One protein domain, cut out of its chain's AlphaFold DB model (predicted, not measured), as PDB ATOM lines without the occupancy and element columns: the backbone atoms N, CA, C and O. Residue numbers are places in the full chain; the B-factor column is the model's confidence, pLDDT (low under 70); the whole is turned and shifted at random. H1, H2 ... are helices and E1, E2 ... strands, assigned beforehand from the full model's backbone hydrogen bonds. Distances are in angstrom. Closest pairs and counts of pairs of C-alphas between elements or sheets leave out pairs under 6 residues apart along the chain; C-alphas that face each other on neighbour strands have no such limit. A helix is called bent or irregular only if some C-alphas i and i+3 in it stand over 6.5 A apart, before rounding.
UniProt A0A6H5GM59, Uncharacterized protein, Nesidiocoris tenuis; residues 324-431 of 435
ATOM      1  N   VAL A 324     -25.436 -28.137 -38.758       62.56
ATOM      2  CA  VAL A 324     -25.252 -27.065 -37.763       62.56
ATOM      3  C   VAL A 324     -23.772 -26.869 -37.387       62.56
ATOM      4  O   VAL A 324     -23.327 -25.735 -37.199       62.56
ATOM      5  N   ASP A 325     -22.988 -27.952 -37.350       70.88
ATOM      6  CA  ASP A 325     -21.567 -27.946 -36.975       70.88
ATOM      7  C   ASP A 325     -20.676 -27.242 -38.029       70.88
ATOM      8  O   ASP A 325     -19.517 -26.935 -37.762       70.88
ATOM      9  N   CYS A 326     -21.223 -26.912 -39.208       83.31
ATOM     10  CA  CYS A 326     -20.529 -26.218 -40.303       83.31
ATOM     11  C   CYS A 326     -20.376 -24.701 -40.120       83.31
ATOM     12  O   CYS A 326     -19.896 -24.016 -41.021       83.31
ATOM     13  N   SER A 327     -20.804 -24.175 -38.973       85.69
ATOM     14  CA  SER A 327     -20.624 -22.775 -38.571       85.69
ATOM     15  C   SER A 327     -19.336 -22.531 -37.767       85.69
ATOM     16  O   SER A 327     -19.002 -21.382 -37.487       85.69
ATOM     17  N   GLY A 328     -18.614 -23.594 -37.388       87.06
ATOM     18  CA  GLY A 328     -17.391 -23.532 -36.584       87.06
ATOM     19  C   GLY A 328     -16.159 -24.128 -37.279       87.06
ATOM     20  O   GLY A 328     -16.245 -24.610 -38.407       87.06
ATOM     21  N   PRO A 329     -14.989 -24.117 -36.609       87.12
ATOM     22  CA  PRO A 329     -13.779 -24.745 -37.129       87.12
ATOM     23  C   PRO A 329     -13.965 -26.264 -37.271       87.12
ATOM     24  O   PRO A 329     -14.294 -26.955 -36.306       87.12
ATOM     25  N   VAL A 330     -13.709 -26.780 -38.474       91.12
ATOM     26  CA  VAL A 330     -13.815 -28.206 -38.805       91.12
ATOM     27  C   VAL A 330     -12.425 -28.831 -38.819       91.12
ATOM     28  O   VAL A 330     -11.544 -28.400 -39.558       91.12
ATOM     29  N   GLY A 331     -12.206 -29.876 -38.033       91.56
ATOM     30  CA  GLY A 331     -10.895 -30.503 -37.945       91.56
ATOM     31  C   GLY A 331     -10.917 -31.789 -37.145       91.56
ATOM     32  O   GLY A 331     -11.778 -32.001 -36.289       91.56
ATOM     33  N   PHE A 332      -9.945 -32.651 -37.424       92.44
ATOM     34  CA  PHE A 332      -9.766 -33.876 -36.667       92.44
ATOM     35  C   PHE A 332      -8.309 -34.310 -36.606       92.44
ATOM     36  O   PHE A 332      -7.499 -34.007 -37.483       92.44
ATOM     37  N   THR A 333      -7.997 -35.078 -35.570       93.56
ATOM     38  CA  THR A 333      -6.667 -35.645 -35.369       93.56
ATOM     39  C   THR A 333      -6.819 -37.039 -34.791       93.56
ATOM     40  O   THR A 333      -7.476 -37.218 -33.765       93.56
ATOM     41  N   ALA A 334      -6.193 -38.022 -35.427       93.12
ATOM     42  CA  ALA A 334      -6.262 -39.428 -35.058       93.12
ATOM     43  C   ALA A 334      -4.853 -40.008 -34.915       93.12
ATOM     44  O   ALA A 334      -3.981 -39.742 -35.743       93.12
ATOM     45  N   VAL A 335      -4.607 -40.787 -33.859       93.31
ATOM     46  CA  VAL A 335      -3.271 -41.313 -33.539       93.31
ATOM     47  C   VAL A 335      -3.294 -42.770 -33.088       93.31
ATOM     48  O   VAL A 335      -4.221 -43.231 -32.412       93.31
ATOM     49  N   GLY A 336      -2.202 -43.459 -33.419       86.50
ATOM     50  CA  GLY A 336      -1.944 -44.855 -33.090       86.50
ATOM     51  C   GLY A 336      -2.696 -45.819 -34.002       86.50
ATOM     52  O   GLY A 336      -3.898 -45.679 -34.214       86.50
ATOM     53  N   ASN A 337      -2.003 -46.843 -34.489       76.44
ATOM     54  CA  ASN A 337      -2.630 -47.917 -35.252       76.44
ATOM     55  C   ASN A 337      -3.328 -48.874 -34.279       76.44
ATOM     56  O   ASN A 337      -2.687 -49.428 -33.385       76.44
ATOM     57  N   LEU A 338      -4.636 -49.064 -34.438       73.81
ATOM     58  CA  LEU A 338      -5.385 -50.100 -33.726       73.81
ATOM     59  C   LEU A 338      -5.225 -51.449 -34.432       73.81
ATOM     60  O   LEU A 338      -4.952 -52.460 -33.791       73.81
ATOM     61  N   LYS A 339      -5.409 -51.442 -35.756       81.62
ATOM     62  CA  LYS A 339      -5.314 -52.600 -36.649       81.62
ATOM     63  C   LYS A 339      -5.243 -52.102 -38.097       81.62
ATOM     64  O   LYS A 339      -5.875 -51.100 -38.418       81.62
ATOM     65  N   VAL A 340      -4.534 -52.806 -38.976       85.12
ATOM     66  CA  VAL A 340      -4.768 -52.678 -40.424       85.12
ATOM     67  C   VAL A 340      -5.861 -53.685 -40.783       85.12
ATOM     68  O   VAL A 340      -5.745 -54.871 -40.468       85.12
ATOM     69  N   HIS A 341      -6.963 -53.208 -41.353       85.44
ATOM     70  CA  HIS A 341      -8.062 -54.051 -41.805       85.44
ATOM     71  C   HIS A 341      -7.609 -54.920 -42.990       85.44
ATOM     72  O   HIS A 341      -6.698 -54.546 -43.724       85.44
ATOM     73  N   GLN A 342      -8.258 -56.065 -43.224       85.81
ATOM     74  CA  GLN A 342      -7.892 -56.964 -44.334       85.81
ATOM     75  C   GLN A 342      -8.037 -56.306 -45.719       85.81
ATOM     76  O   GLN A 342      -7.357 -56.697 -46.659       85.81
ATOM     77  N   SER A 343      -8.864 -55.262 -45.830       86.06
ATOM     78  CA  SER A 343      -8.991 -54.412 -47.023       86.06
ATOM     79  C   SER A 343      -7.901 -53.330 -47.152       86.06
ATOM     80  O   SER A 343      -8.028 -52.440 -47.985       86.06
ATOM     81  N   GLY A 344      -6.866 -53.349 -46.308       88.75
ATOM     82  CA  GLY A 344      -5.788 -52.352 -46.276       88.75
ATOM     83  C   GLY A 344      -6.101 -51.083 -45.473       88.75
ATOM     84  O   GLY A 344      -5.215 -50.259 -45.267       88.75
ATOM     85  N   LEU A 345      -7.326 -50.897 -44.979       90.00
ATOM     86  CA  LEU A 345      -7.703 -49.676 -44.253       90.00
ATOM     87  C   LEU A 345      -7.025 -49.558 -42.879       90.00
ATOM     88  O   LEU A 345      -6.838 -50.556 -42.185       90.00
ATOM     89  N   ILE A 346      -6.675 -48.337 -42.462       90.19
ATOM     90  CA  ILE A 346      -5.925 -48.090 -41.218       90.19
ATOM     91  C   ILE A 346      -6.873 -47.650 -40.094       90.19
ATOM     92  O   ILE A 346      -7.308 -46.502 -40.053       90.19
ATOM     93  N   ALA A 347      -7.160 -48.543 -39.145       91.38
ATOM     94  CA  ALA A 347      -7.983 -48.225 -37.978       91.38
ATOM     95  C   ALA A 347      -7.183 -47.430 -36.929       91.38
ATOM     96  O   ALA A 347      -6.077 -47.832 -36.546       91.38
ATOM     97  N   TYR A 348      -7.755 -46.342 -36.406       92.12
ATOM     98  CA  TYR A 348      -7.090 -45.454 -35.447       92.12
ATOM     99  C   TYR A 348      -7.483 -45.758 -34.002       92.12
ATOM    100  O   TYR A 348      -8.660 -45.756 -33.631       92.12
ATOM    101  N   LYS A 349      -6.479 -45.941 -33.138       92.50
ATOM    102  CA  LYS A 349      -6.696 -46.249 -31.723       92.50
ATOM    103  C   LYS A 349      -7.391 -45.101 -31.006       92.50
ATOM    104  O   LYS A 349      -8.352 -45.366 -30.294       92.50
ATOM    105  N   ASN A 350      -6.963 -43.854 -31.202       91.88
ATOM    106  CA  ASN A 350      -7.533 -42.685 -30.526       91.88
ATOM    107  C   ASN A 350      -7.859 -41.560 -31.516       91.88
ATOM    108  O   ASN A 350      -7.027 -41.219 -32.352       91.88
ATOM    109  N   ALA A 351      -9.024 -40.933 -31.348       91.88
ATOM    110  CA  ALA A 351      -9.316 -39.609 -31.895       91.88
ATOM    111  C   ALA A 351      -9.023 -38.569 -30.800       91.88
ATOM    112  O   ALA A 351      -9.529 -38.701 -29.685       91.88
ATOM    113  N   LEU A 352      -8.171 -37.589 -31.099       92.62
ATOM    114  CA  LEU A 352      -7.812 -36.480 -30.204       92.62
ATOM    115  C   LEU A 352      -8.709 -35.260 -30.436       92.62
ATOM    116  O   LEU A 352      -9.044 -34.550 -29.492       92.62
ATOM    117  N   VAL A 353      -9.089 -35.036 -31.693       90.94
ATOM    118  CA  VAL A 353      -9.980 -33.966 -32.155       90.94
ATOM    119  C   VAL A 353     -10.930 -34.592 -33.171       90.94
ATOM    120  O   VAL A 353     -10.477 -35.403 -33.979       90.94
ATOM    121  N   ASP A 354     -12.215 -34.249 -33.108       89.06
ATOM    122  CA  ASP A 354     -13.273 -34.772 -33.986       89.06
ATOM    123  C   ASP A 354     -14.426 -33.746 -34.023       89.06
ATOM    124  O   ASP A 354     -15.387 -33.828 -33.258       89.06
ATOM    125  N   HIS A 355     -14.260 -32.685 -34.825       88.81
ATOM    126  CA  HIS A 355     -15.202 -31.566 -34.942       88.81
ATOM    127  C   HIS A 355     -15.600 -31.339 -36.407       88.81
ATOM    128  O   HIS A 355     -14.738 -31.139 -37.260       88.81
ATOM    129  N   GLY A 356     -16.906 -31.357 -36.703       84.94
ATOM    130  CA  GLY A 356     -17.461 -31.111 -38.048       84.94
ATOM    131  C   GLY A 356     -17.198 -32.213 -39.090       84.94
ATOM    132  O   GLY A 356     -17.537 -32.059 -40.267       84.94
ATOM    133  N   VAL A 357     -16.612 -33.334 -38.669       89.44
ATOM    134  CA  VAL A 357     -16.423 -34.556 -39.461       89.44
ATOM    135  C   VAL A 357     -16.968 -35.760 -38.686       89.44
ATOM    136  O   VAL A 357     -17.244 -35.657 -37.495       89.44
ATOM    137  N   GLY A 358     -17.130 -36.895 -39.359       90.38
ATOM    138  CA  GLY A 358     -17.344 -38.197 -38.739       90.38
ATOM    139  C   GLY A 358     -16.142 -39.099 -38.993       90.38
ATOM    140  O   GLY A 358     -15.987 -39.624 -40.096       90.38
ATOM    141  N   LEU A 359     -15.283 -39.289 -37.990       91.19
ATOM    142  CA  LEU A 359     -14.162 -40.224 -38.072       91.19
ATOM    143  C   LEU A 359     -14.560 -41.624 -37.571       91.19
ATOM    144  O   LEU A 359     -14.745 -41.857 -36.374       91.19
ATOM    145  N   SER A 360     -14.590 -42.603 -38.475       91.62
ATOM    146  CA  SER A 360     -14.700 -44.015 -38.109       91.62
ATOM    147  C   SER A 360     -13.359 -44.527 -37.579       91.62
ATOM    148  O   SER A 360     -12.429 -44.799 -38.337       91.62
ATOM    149  N   ARG A 361     -13.242 -44.706 -36.259       90.31
ATOM    150  CA  ARG A 361     -12.032 -45.286 -35.638       90.31
ATOM    151  C   ARG A 361     -11.768 -46.730 -36.071       90.31
ATOM    152  O   ARG A 361     -10.612 -47.137 -36.113       90.31
ATOM    153  N   GLU A 362     -12.817 -47.486 -36.392       88.69
ATOM    154  CA  GLU A 362     -12.737 -48.907 -36.756       88.69
ATOM    155  C   GLU A 362     -12.277 -49.131 -38.199       88.69
ATOM    156  O   GLU A 362     -11.556 -50.091 -38.459       88.69
ATOM    157  N   THR A 363     -12.659 -48.245 -39.125       90.06
ATOM    158  CA  THR A 363     -12.312 -48.367 -40.553       90.06
ATOM    159  C   THR A 363     -11.311 -47.321 -41.041       90.06
ATOM    160  O   THR A 363     -10.825 -47.441 -42.156       90.06
ATOM    161  N   GLY A 364     -10.994 -46.289 -40.255       90.00
ATOM    162  CA  GLY A 364     -10.133 -45.181 -40.692       90.00
ATOM    163  C   GLY A 364     -10.777 -44.234 -41.710       90.00
ATOM    164  O   GLY A 364     -10.145 -43.263 -42.122       90.00
ATOM    165  N   GLU A 365     -12.022 -44.497 -42.117       91.75
ATOM    166  CA  GLU A 365     -12.798 -43.614 -42.987       91.75
ATOM    167  C   GLU A 365     -13.121 -42.307 -42.262       91.75
ATOM    168  O   GLU A 365     -13.576 -42.331 -41.115       91.75
ATOM    169  N   PHE A 366     -12.974 -41.176 -42.952       90.12
ATOM    170  CA  PHE A 366     -13.524 -39.908 -42.484       90.12
ATOM    171  C   PHE A 366     -14.569 -39.358 -43.455       90.12
ATOM    172  O   PHE A 366     -14.334 -39.188 -44.657       90.12
ATOM    173  N   THR A 367     -15.754 -39.075 -42.915       90.88
ATOM    174  CA  THR A 367     -16.831 -38.370 -43.603       90.88
ATOM    175  C   THR A 367     -16.750 -36.902 -43.231       90.88
ATOM    176  O   THR A 367     -17.053 -36.496 -42.113       90.88
ATOM    177  N   VAL A 368     -16.345 -36.064 -44.174       88.25
ATOM    178  CA  VAL A 368     -16.577 -34.626 -44.029       88.25
ATOM    179  C   VAL A 368     -18.092 -34.387 -44.110       88.25
ATOM    180  O   VAL A 368     -18.769 -35.118 -44.826       88.25
ATOM    181  N   HIS A 369     -18.652 -33.397 -43.408       86.56
ATOM    182  CA  HIS A 369     -20.078 -33.046 -43.551       86.56
ATOM    183  C   HIS A 369     -20.312 -31.680 -44.207       86.56
ATOM    184  O   HIS A 369     -21.309 -31.498 -44.907       86.56
ATOM    185  N   CYS A 370     -19.358 -30.765 -44.076       88.38
ATOM    186  CA  CYS A 370     -19.463 -29.391 -44.556       88.38
ATOM    187  C   CYS A 370     -18.843 -29.209 -45.955       88.38
ATOM    188  O   CYS A 370     -17.943 -29.966 -46.320       88.38
ATOM    189  N   PRO A 371     -19.320 -28.256 -46.773       88.69
ATOM    190  CA  PRO A 371     -18.622 -27.852 -47.991       88.69
ATOM    191  C   PRO A 371     -17.380 -27.021 -47.636       88.69
ATOM    192  O   PRO A 371     -17.370 -26.309 -46.630       88.69
ATOM    193  N   GLY A 372     -16.337 -27.095 -48.461       89.25
ATOM    194  CA  GLY A 372     -15.101 -26.338 -48.250       89.25
ATOM    195  C   GLY A 372     -13.850 -27.046 -48.762       89.25
ATOM    196  O   GLY A 372     -13.931 -28.092 -49.410       89.25
ATOM    197  N   ILE A 373     -12.696 -26.461 -48.440       88.56
ATOM    198  CA  ILE A 373     -11.368 -26.979 -48.776       88.56
ATOM    199  C   ILE A 373     -10.738 -27.576 -47.514       88.56
ATOM    200  O   ILE A 373     -10.725 -26.963 -46.442       88.56
ATOM    201  N   TYR A 374     -10.214 -28.791 -47.647       89.06
ATOM    202  CA  TYR A 374      -9.657 -29.576 -46.550       89.06
ATOM    203  C   TYR A 374      -8.168 -29.814 -46.766       89.06
ATOM    204  O   TYR A 374      -7.777 -30.322 -47.814       89.06
ATOM    205  N   HIS A 375      -7.350 -29.484 -45.760       90.38
ATOM    206  CA  HIS A 375      -5.928 -29.813 -45.742       90.38
ATOM    207  C   HIS A 375      -5.706 -31.086 -44.930       90.38
ATOM    208  O   HIS A 375      -5.725 -31.098 -43.697       90.38
ATOM    209  N   ILE A 376      -5.519 -32.176 -45.664       90.38
ATOM    210  CA  ILE A 376      -5.362 -33.534 -45.159       90.38
ATOM    211  C   ILE A 376      -3.874 -33.814 -45.007       90.38
ATOM    212  O   ILE A 376      -3.164 -33.815 -46.011       90.38
ATOM    213  N   ALA A 377      -3.401 -34.065 -43.782       90.00
ATOM    214  CA  ALA A 377      -2.021 -34.467 -43.548       90.00
ATOM    215  C   ALA A 377      -1.917 -35.770 -42.751       90.00
ATOM    216  O   ALA A 377      -2.507 -35.928 -41.683       90.00
ATOM    217  N   PHE A 378      -1.126 -36.713 -43.256       88.56
ATOM    218  CA  PHE A 378      -0.827 -37.966 -42.569       88.56
ATOM    219  C   PHE A 378       0.678 -38.182 -42.448       88.56
ATOM    220  O   PHE A 378       1.464 -37.666 -43.240       88.56
ATOM    221  N   THR A 379       1.056 -38.944 -41.423       86.62
ATOM    222  CA  THR A 379       2.419 -39.411 -41.175       86.62
ATOM    223  C   THR A 379       2.383 -40.888 -40.811       86.62
ATOM    224  O   THR A 379       1.604 -41.318 -39.954       86.62
ATOM    225  N   ALA A 380       3.229 -41.675 -41.467       84.38
ATOM    226  CA  ALA A 380       3.373 -43.097 -41.203       84.38
ATOM    227  C   ALA A 380       4.820 -43.543 -41.381       84.38
ATOM    228  O   ALA A 380       5.609 -42.894 -42.066       84.38
ATOM    229  N   TYR A 381       5.135 -44.661 -40.735       83.38
ATOM    230  CA  TYR A 381       6.473 -45.217 -40.625       83.38
ATOM    231  C   TYR A 381       6.463 -46.624 -41.229       83.38
ATOM    232  O   TYR A 381       5.627 -47.446 -40.850       83.38
ATOM    233  N   GLY A 382       7.368 -46.898 -42.172       82.62
ATOM    234  CA  GLY A 382       7.596 -48.240 -42.726       82.62
ATOM    235  C   GLY A 382       6.493 -48.826 -43.623       82.62
ATOM    236  O   GLY A 382       6.583 -49.998 -43.972       82.62
ATOM    237  N   ILE A 383       5.467 -48.056 -44.011       82.06
ATOM    238  CA  ILE A 383       4.361 -48.526 -44.866       82.06
ATOM    239  C   ILE A 383       4.011 -47.528 -45.976       82.06
ATOM    240  O   ILE A 383       4.109 -46.316 -45.790       82.06
ATOM    241  N   ARG A 384       3.542 -48.047 -47.119       84.19
ATOM    242  CA  ARG A 384       2.996 -47.251 -48.226       84.19
ATOM    243  C   ARG A 384       1.520 -46.954 -47.982       84.19
ATOM    244  O   ARG A 384       0.672 -47.839 -48.098       84.19
ATOM    245  N   ILE A 385       1.213 -45.702 -47.658       85.50
ATOM    246  CA  ILE A 385      -0.157 -45.197 -47.556       85.50
ATOM    247  C   ILE A 385      -0.572 -44.593 -48.892       85.50
ATOM    248  O   ILE A 385       0.197 -43.873 -49.529       85.50
ATOM    249  N   ILE A 386      -1.807 -44.884 -49.290       88.50
ATOM    250  CA  ILE A 386      -2.504 -44.263 -50.407       88.50
ATOM    251  C   ILE A 386      -3.734 -43.549 -49.852       88.50
ATOM    252  O   ILE A 386      -4.580 -44.172 -49.207       88.50
ATOM    253  N   LEU A 387      -3.854 -42.249 -50.119       88.69
ATOM    254  CA  LEU A 387      -5.086 -41.520 -49.831       88.69
ATOM    255  C   LEU A 387      -6.040 -41.651 -51.023       88.69
ATOM    256  O   LEU A 387      -5.730 -41.207 -52.134       88.69
ATOM    257  N   LYS A 388      -7.208 -42.244 -50.775       89.88
ATOM    258  CA  LYS A 388      -8.301 -42.367 -51.738       89.88
ATOM    259  C   LYS A 388      -9.434 -41.420 -51.370       89.88
ATOM    260  O   LYS A 388      -9.869 -41.383 -50.216       89.88
ATOM    261  N   ILE A 389      -9.953 -40.700 -52.359       87.44
ATOM    262  CA  ILE A 389     -11.255 -40.038 -52.247       87.44
ATOM    263  C   ILE A 389     -12.313 -40.959 -52.852       87.44
ATOM    264  O   ILE A 389     -12.103 -41.552 -53.910       87.44
ATOM    265  N   GLN A 390     -13.454 -41.070 -52.176       85.06
ATOM    266  CA  GLN A 390     -14.637 -41.740 -52.695       85.06
ATOM    267  C   GLN A 390     -15.803 -40.747 -52.732       85.06
ATOM    268  O   GLN A 390     -16.276 -40.257 -51.703       85.06
ATOM    269  N   THR A 391     -16.284 -40.456 -53.934       81.50
ATOM    270  CA  THR A 391     -17.430 -39.582 -54.201       81.50
ATOM    271  C   THR A 391     -18.629 -40.432 -54.620       81.50
ATOM    272  O   THR A 391     -18.526 -41.349 -55.434       81.50
ATOM    273  N   ARG A 392     -19.810 -40.139 -54.059       73.19
ATOM    274  CA  ARG A 392     -21.018 -40.965 -54.258       73.19
ATOM    275  C   ARG A 392     -21.487 -41.060 -55.718       73.19
ATOM    276  O   ARG A 392     -22.144 -42.031 -56.071       73.19
ATOM    277  N   LEU A 393     -21.159 -40.066 -56.542       68.88
ATOM    278  CA  LEU A 393     -21.579 -39.965 -57.947       68.88
ATOM    279  C   LEU A 393     -20.700 -40.763 -58.925       68.88
ATOM    280  O   LEU A 393     -21.060 -40.881 -60.088       68.88
ATOM    281  N   ALA A 394     -19.560 -41.273 -58.459       59.44
ATOM    282  CA  ALA A 394     -18.407 -41.575 -59.309       59.44
ATOM    283  C   ALA A 394     -17.744 -42.934 -59.001       59.44
ATOM    284  O   ALA A 394     -17.018 -43.497 -59.815       59.44
ATOM    285  N   GLY A 395     -17.989 -43.492 -57.812       60.72
ATOM    286  CA  GLY A 395     -17.211 -44.626 -57.315       60.72
ATOM    287  C   GLY A 395     -15.849 -44.176 -56.774       60.72
ATOM    288  O   GLY A 395     -15.682 -43.045 -56.317       60.72
ATOM    289  N   PHE A 396     -14.872 -45.083 -56.749       57.16
ATOM    290  CA  PHE A 396     -13.512 -44.776 -56.293       57.16
ATOM    291  C   PHE A 396     -12.693 -44.133 -57.421       57.16
ATOM    292  O   PHE A 396     -11.865 -44.796 -58.040       57.16
ATOM    293  N   GLU A 397     -12.930 -42.851 -57.696       53.88
ATOM    294  CA  GLU A 397     -12.350 -42.181 -58.869       53.88
ATOM    295  C   GLU A 397     -10.887 -41.741 -58.720       53.88
ATOM    296  O   GLU A 397     -10.190 -41.636 -59.726       53.88
ATOM    297  N   GLN A 398     -10.384 -41.491 -57.502       60.88
ATOM    298  CA  GLN A 398      -9.048 -40.904 -57.350       60.88
ATOM    299  C   GLN A 398      -8.240 -41.472 -56.176       60.88
ATOM    300  O   GLN A 398      -8.483 -41.182 -55.001       60.88
ATOM    301  N   CYS A 399      -7.201 -42.241 -56.519       60.84
ATOM    302  CA  CYS A 399      -6.007 -42.373 -55.685       60.84
ATOM    303  C   CYS A 399      -5.182 -41.106 -55.906       60.84
ATOM    304  O   CYS A 399      -4.599 -40.952 -56.975       60.84
ATOM    305  N   ILE A 400      -5.163 -40.185 -54.942       64.44
ATOM    306  CA  ILE A 400      -4.516 -38.886 -55.166       64.44
ATOM    307  C   ILE A 400      -3.004 -39.019 -55.031       64.44
ATOM    308  O   ILE A 400      -2.265 -38.594 -55.913       64.44
ATOM    309  N   LEU A 401      -2.543 -39.627 -53.937       66.12
ATOM    310  CA  LEU A 401      -1.123 -39.731 -53.608       66.12
ATOM    311  C   LEU A 401      -0.814 -41.075 -52.953       66.12
ATOM    312  O   LEU A 401      -1.634 -41.617 -52.209       66.12
ATOM    313  N   ALA A 402       0.390 -41.577 -53.222       63.66
ATOM    314  CA  ALA A 402       0.966 -42.766 -52.614       63.66
ATOM    315  C   ALA A 402       2.341 -42.421 -52.025       63.66
ATOM    316  O   ALA A 402       3.158 -41.801 -52.702       63.66
ATOM    317  N   SER A 403       2.614 -42.835 -50.787       68.19
ATOM    318  CA  SER A 403       3.917 -42.627 -50.148       68.19
ATOM    319  C   SER A 403       4.887 -43.760 -50.496       68.19
ATOM    320  O   SER A 403       4.735 -44.873 -49.990       68.19
ATOM    321  N   ASP A 404       5.891 -43.513 -51.331       62.31
ATOM    322  CA  ASP A 404       6.904 -44.538 -51.605       62.31
ATOM    323  C   ASP A 404       7.792 -44.782 -50.364       62.31
ATOM    324  O   ASP A 404       8.295 -43.822 -49.769       62.31
ATOM    325  N   PRO A 405       7.997 -46.044 -49.934       62.34
ATOM    326  CA  PRO A 405       9.057 -46.363 -48.982       62.34
ATOM    327  C   PRO A 405      10.416 -46.137 -49.677       62.34
ATOM    328  O   PRO A 405      10.530 -46.476 -50.856       62.34
ATOM    329  N   PRO A 406      11.444 -45.578 -49.000       53.66
ATOM    330  CA  PRO A 406      11.729 -45.770 -47.579       53.66
ATOM    331  C   PRO A 406      11.975 -44.462 -46.793       53.66
ATOM    332  O   PRO A 406      12.843 -44.416 -45.924       53.66
ATOM    333  N   ALA A 407      11.252 -43.374 -47.077       51.53
ATOM    334  CA  ALA A 407      11.402 -42.142 -46.294       51.53
ATOM    335  C   ALA A 407      10.930 -42.350 -44.838       51.53
ATOM    336  O   ALA A 407       9.763 -42.665 -44.612       51.53
ATOM    337  N   GLU A 408      11.807 -42.128 -43.845       63.34
ATOM    338  CA  GLU A 408      11.496 -42.338 -42.413       63.34
ATOM    339  C   GLU A 408      10.249 -41.578 -41.940       63.34
ATOM    340  O   GLU A 408       9.569 -42.012 -41.012       63.34
ATOM    341  N   ARG A 409       9.952 -40.434 -42.568       62.12
ATOM    342  CA  ARG A 409       8.749 -39.631 -42.345       62.12
ATOM    343  C   ARG A 409       8.307 -38.988 -43.653       62.12
ATOM    344  O   ARG A 409       8.921 -38.016 -44.089       62.12
ATOM    345  N   LEU A 410       7.197 -39.452 -44.225       64.56
ATOM    346  CA  LEU A 410       6.455 -38.643 -45.190       64.56
ATOM    347  C   LEU A 410       5.384 -37.838 -44.444       64.56
ATOM    348  O   LEU A 410       4.479 -38.418 -43.849       64.56
ATOM    349  N   LEU A 411       5.494 -36.508 -44.481       73.38
ATOM    350  CA  LEU A 411       4.379 -35.600 -44.219       73.38
ATOM    351  C   LEU A 411       3.871 -35.117 -45.573       73.38
ATOM    352  O   LEU A 411       4.596 -34.440 -46.301       73.38
ATOM    353  N   GLN A 412       2.631 -35.452 -45.897       74.00
ATOM    354  CA  GLN A 412       2.025 -35.119 -47.178       74.00
ATOM    355  C   GLN A 412       0.748 -34.324 -46.949       74.00
ATOM    356  O   GLN A 412      -0.117 -34.787 -46.217       74.00
ATOM    357  N   ILE A 413       0.650 -33.137 -47.552       75.81
ATOM    358  CA  ILE A 413      -0.532 -32.273 -47.463       75.81
ATOM    359  C   ILE A 413      -1.326 -32.435 -48.755       75.81
ATOM    360  O   ILE A 413      -0.804 -32.163 -49.835       75.81
ATOM    361  N   VAL A 414      -2.582 -32.853 -48.636       78.69
ATOM    362  CA  VAL A 414      -3.528 -32.939 -49.751       78.69
ATOM    363  C   VAL A 414      -4.582 -31.859 -49.570       78.69
ATOM    364  O   VAL A 414      -5.194 -31.766 -48.509       78.69
ATOM    365  N   GLU A 415      -4.762 -31.030 -50.593       81.69
ATOM    366  CA  GLU A 415      -5.853 -30.063 -50.683       81.69
ATOM    367  C   GLU A 415      -7.018 -30.748 -51.403       81.69
ATOM    368  O   GLU A 415      -6.858 -31.205 -52.533       81.69
ATOM    369  N   ALA A 416      -8.161 -30.879 -50.733       79.19
ATOM    370  CA  ALA A 416      -9.340 -31.524 -51.297       79.19
ATOM    371  C   ALA A 416     -10.576 -30.642 -51.140       79.19
ATOM    372  O   ALA A 416     -10.935 -30.252 -50.028       79.19
ATOM    373  N   GLU A 417     -11.238 -30.353 -52.257       80.69
ATOM    374  CA  GLU A 417     -12.471 -29.574 -52.287       80.69
ATOM    375  C   GLU A 417     -13.702 -30.480 -52.181       80.69
ATOM    376  O   GLU A 417     -13.784 -31.545 -52.799       80.69
ATOM    377  N   ARG A 418     -14.689 -30.050 -51.392       75.38
ATOM    378  CA  ARG A 418     -15.945 -30.774 -51.198       75.38
ATOM    379  C   ARG A 418     -17.142 -30.010 -51.749       75.38
ATOM    380  O   ARG A 418     -17.732 -29.183 -51.059       75.38
ATOM    381  N   SER A 419     -17.544 -30.390 -52.960       68.44
ATOM    382  CA  SER A 419     -18.754 -29.893 -53.632       68.44
ATOM    383  C   SER A 419     -20.046 -30.628 -53.208       68.44
ATOM    384  O   SER A 419     -21.127 -30.040 -53.192       68.44
ATOM    385  N   SER A 420     -19.963 -31.902 -52.793       71.38
ATOM    386  CA  SER A 420     -21.137 -32.751 -52.503       71.38
ATOM    387  C   SER A 420     -21.257 -33.181 -51.035       71.38
ATOM    388  O   SER A 420     -20.259 -33.385 -50.342       71.38
ATOM    389  N   LYS A 421     -22.501 -33.381 -50.572       68.62
ATOM    390  CA  LYS A 421     -22.853 -33.769 -49.190       68.62
ATOM    391  C   LYS A 421     -22.367 -35.160 -48.767       68.62
ATOM    392  O   LYS A 421     -22.340 -35.413 -47.564       68.62
ATOM    393  N   ASP A 422     -21.908 -35.995 -49.706       71.69
ATOM    394  CA  ASP A 422     -21.546 -37.404 -49.475       71.69
ATOM    395  C   ASP A 422     -20.092 -37.781 -49.856       71.69
ATOM    396  O   ASP A 422     -19.792 -38.963 -50.024       71.69
ATOM    397  N   THR A 423     -19.158 -36.829 -50.002       79.62
ATOM    398  CA  THR A 423     -17.731 -37.185 -50.185       79.62
ATOM    399  C   THR A 423     -17.173 -37.857 -48.930       79.62
ATOM    400  O   THR A 423     -17.258 -37.279 -47.838       79.62
ATOM    401  N   LYS A 424     -16.573 -39.036 -49.117       83.69
ATOM    402  CA  LYS A 424     -15.789 -39.796 -48.140       83.69
ATOM    403  C   LYS A 424     -14.303 -39.751 -48.485       83.69
ATOM    404  O   LYS A 424     -13.926 -39.698 -49.655       83.69
ATOM    405  N   PHE A 425     -13.470 -39.875 -47.464       82.56
ATOM    406  CA  PHE A 425     -12.025 -39.982 -47.604       82.56
ATOM    407  C   PHE A 425     -11.516 -41.198 -46.844       82.56
ATOM    408  O   PHE A 425     -11.958 -41.481 -45.727       82.56
ATOM    409  N   ILE A 426     -10.604 -41.934 -47.474       84.00
ATOM    410  CA  ILE A 426     -10.207 -43.269 -47.042       84.00
ATOM    411  C   ILE A 426      -8.688 -43.404 -47.189       84.00
ATOM    412  O   ILE A 426      -8.148 -43.305 -48.290       84.00
ATOM    413  N   ALA A 427      -7.990 -43.626 -46.074       78.31
ATOM    414  CA  ALA A 427      -6.562 -43.935 -46.069       78.31
ATOM    415  C   ALA A 427      -6.360 -45.459 -46.145       78.31
ATOM    416  O   ALA A 427      -6.703 -46.192 -45.214       78.31
ATOM    417  N   GLU A 428      -5.796 -45.934 -47.256       81.50
ATOM    418  CA  GLU A 428      -5.515 -47.349 -47.507       81.50
ATOM    419  C   GLU A 428      -4.004 -47.599 -47.454       81.50
ATOM    420  O   GLU A 428      -3.232 -47.064 -48.248       81.50
ATOM    421  N   CYS A 429      -3.569 -48.439 -46.521       70.56
ATOM    422  CA  CYS A 429      -2.240 -49.026 -46.532       70.56
ATOM    423  C   CYS A 429      -2.186 -50.121 -47.600       70.56
ATOM    424  O   CYS A 429      -2.806 -51.175 -47.447       70.56
ATOM    425  N   ARG A 430      -1.373 -49.926 -48.641       74.25
ATOM    426  CA  ARG A 430      -0.942 -51.035 -49.494       74.25
ATOM    427  C   ARG A 430       0.380 -51.564 -48.971       74.25
ATOM    428  O   ARG A 430       1.435 -51.005 -49.249       74.25
ATOM    429  N   ILE A 431       0.309 -52.666 -48.231       61.69
ATOM    430  CA  ILE A 431       1.490 -53.493 -47.985       61.69
ATOM    431  C   ILE A 431       1.926 -54.021 -49.361       61.69
ATOM    432  O   ILE A 431       1.100 -54.646 -50.033       61.69
TER     433      ILE A 431
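What this domain is: This is residues 324 to 431 of the 435 residues of an uncharacterized protein of Nesidiocoris tenuis (UniProt A0A6H5GM59). The domain is a small strand sandwich: a strongly twisted five-strand sheet, E3 E4 E9 E6 E7, is partly face to face with the two-strand sheet E5 E8. A bent hairpin, E1 and E2, covers one side of the sandwich, with residues from its two strands close to E3 and E9, and the short helix H1 lies at one end of the whole. The 108 printed residues hold one named helix and nine named strands, in the order H1 E1 E2 E3 E4 E5 E6 E7 E8 E9; the class is mostly strand, and each of the three sheets is antiparallel. The whole is compact, with a radius of gyration of the C-alphas of 13.5 A, and spans 41 by 30 by 24 A.

Where its parts are: H1 is residues 324 to 327, beginning at C-alpha 324 (-25.252, -27.065, -37.763). E1, residues 331 to 340, measures 23.1 A and bends by 74 degrees at residue 336; E2, residues 346 to 355, measures 20.0 A and bends by 88 degrees at residue 349. E3, residues 357 to 359, and E4, residues 366 to 368, are short. E5, residues 372 to 380, is 25.9 A long and begins at C-alpha 372 (-15.101, -26.338, -48.250). E6 is residues 384 to 391, 22.6 A; E7 is residues 395 to 402, 18.9 A; E8 is residues 410 to 418, 24.5 A. E9, residues 424 to 430, is 18.7 A long and ends at C-alpha 430 (-0.942, -51.035, -49.494).

How they stand to each other: The largest sheet has edge strands E3 and E7. E3 and E4 form a hairpin, with N 358 and O 367 at 2.8 A; E4 and E9 have N 366 and O 425 at 3.0 A; E9 and E6 have N 386 and O 428 at 2.8 A; the hairpin E6 and E7 has N 400 and O 387 at 3.0 A. In the sandwich, two sheets face to face, the other sheet has N 374 of E5 and O 416 of E8 at 2.9 A, and the best planes stand 33 degrees apart. The hairpin E1 and E2 has N 338 and O 347 at 2.8 A. E1 and E5 are near each other. The closest C-alphas of E2 and E9, Ile 346 and Glu 428, are 6.3 A apart; those of E1 and E3, Gly 331 and Val 357, are 7.0 A apart. H1 is not on the five-strand sheet, and is too short for an O i to N i+4 pair.

The domain as a whole: The two C-alphas farthest apart, Val 324 and Pro 406, are 42.6 A apart. The printed part has no cut and no long link. The mean pLDDT of the printed part is 80.8; 22 residues are under 70, among them residues 393 to 410, and E7 has a mean of 61.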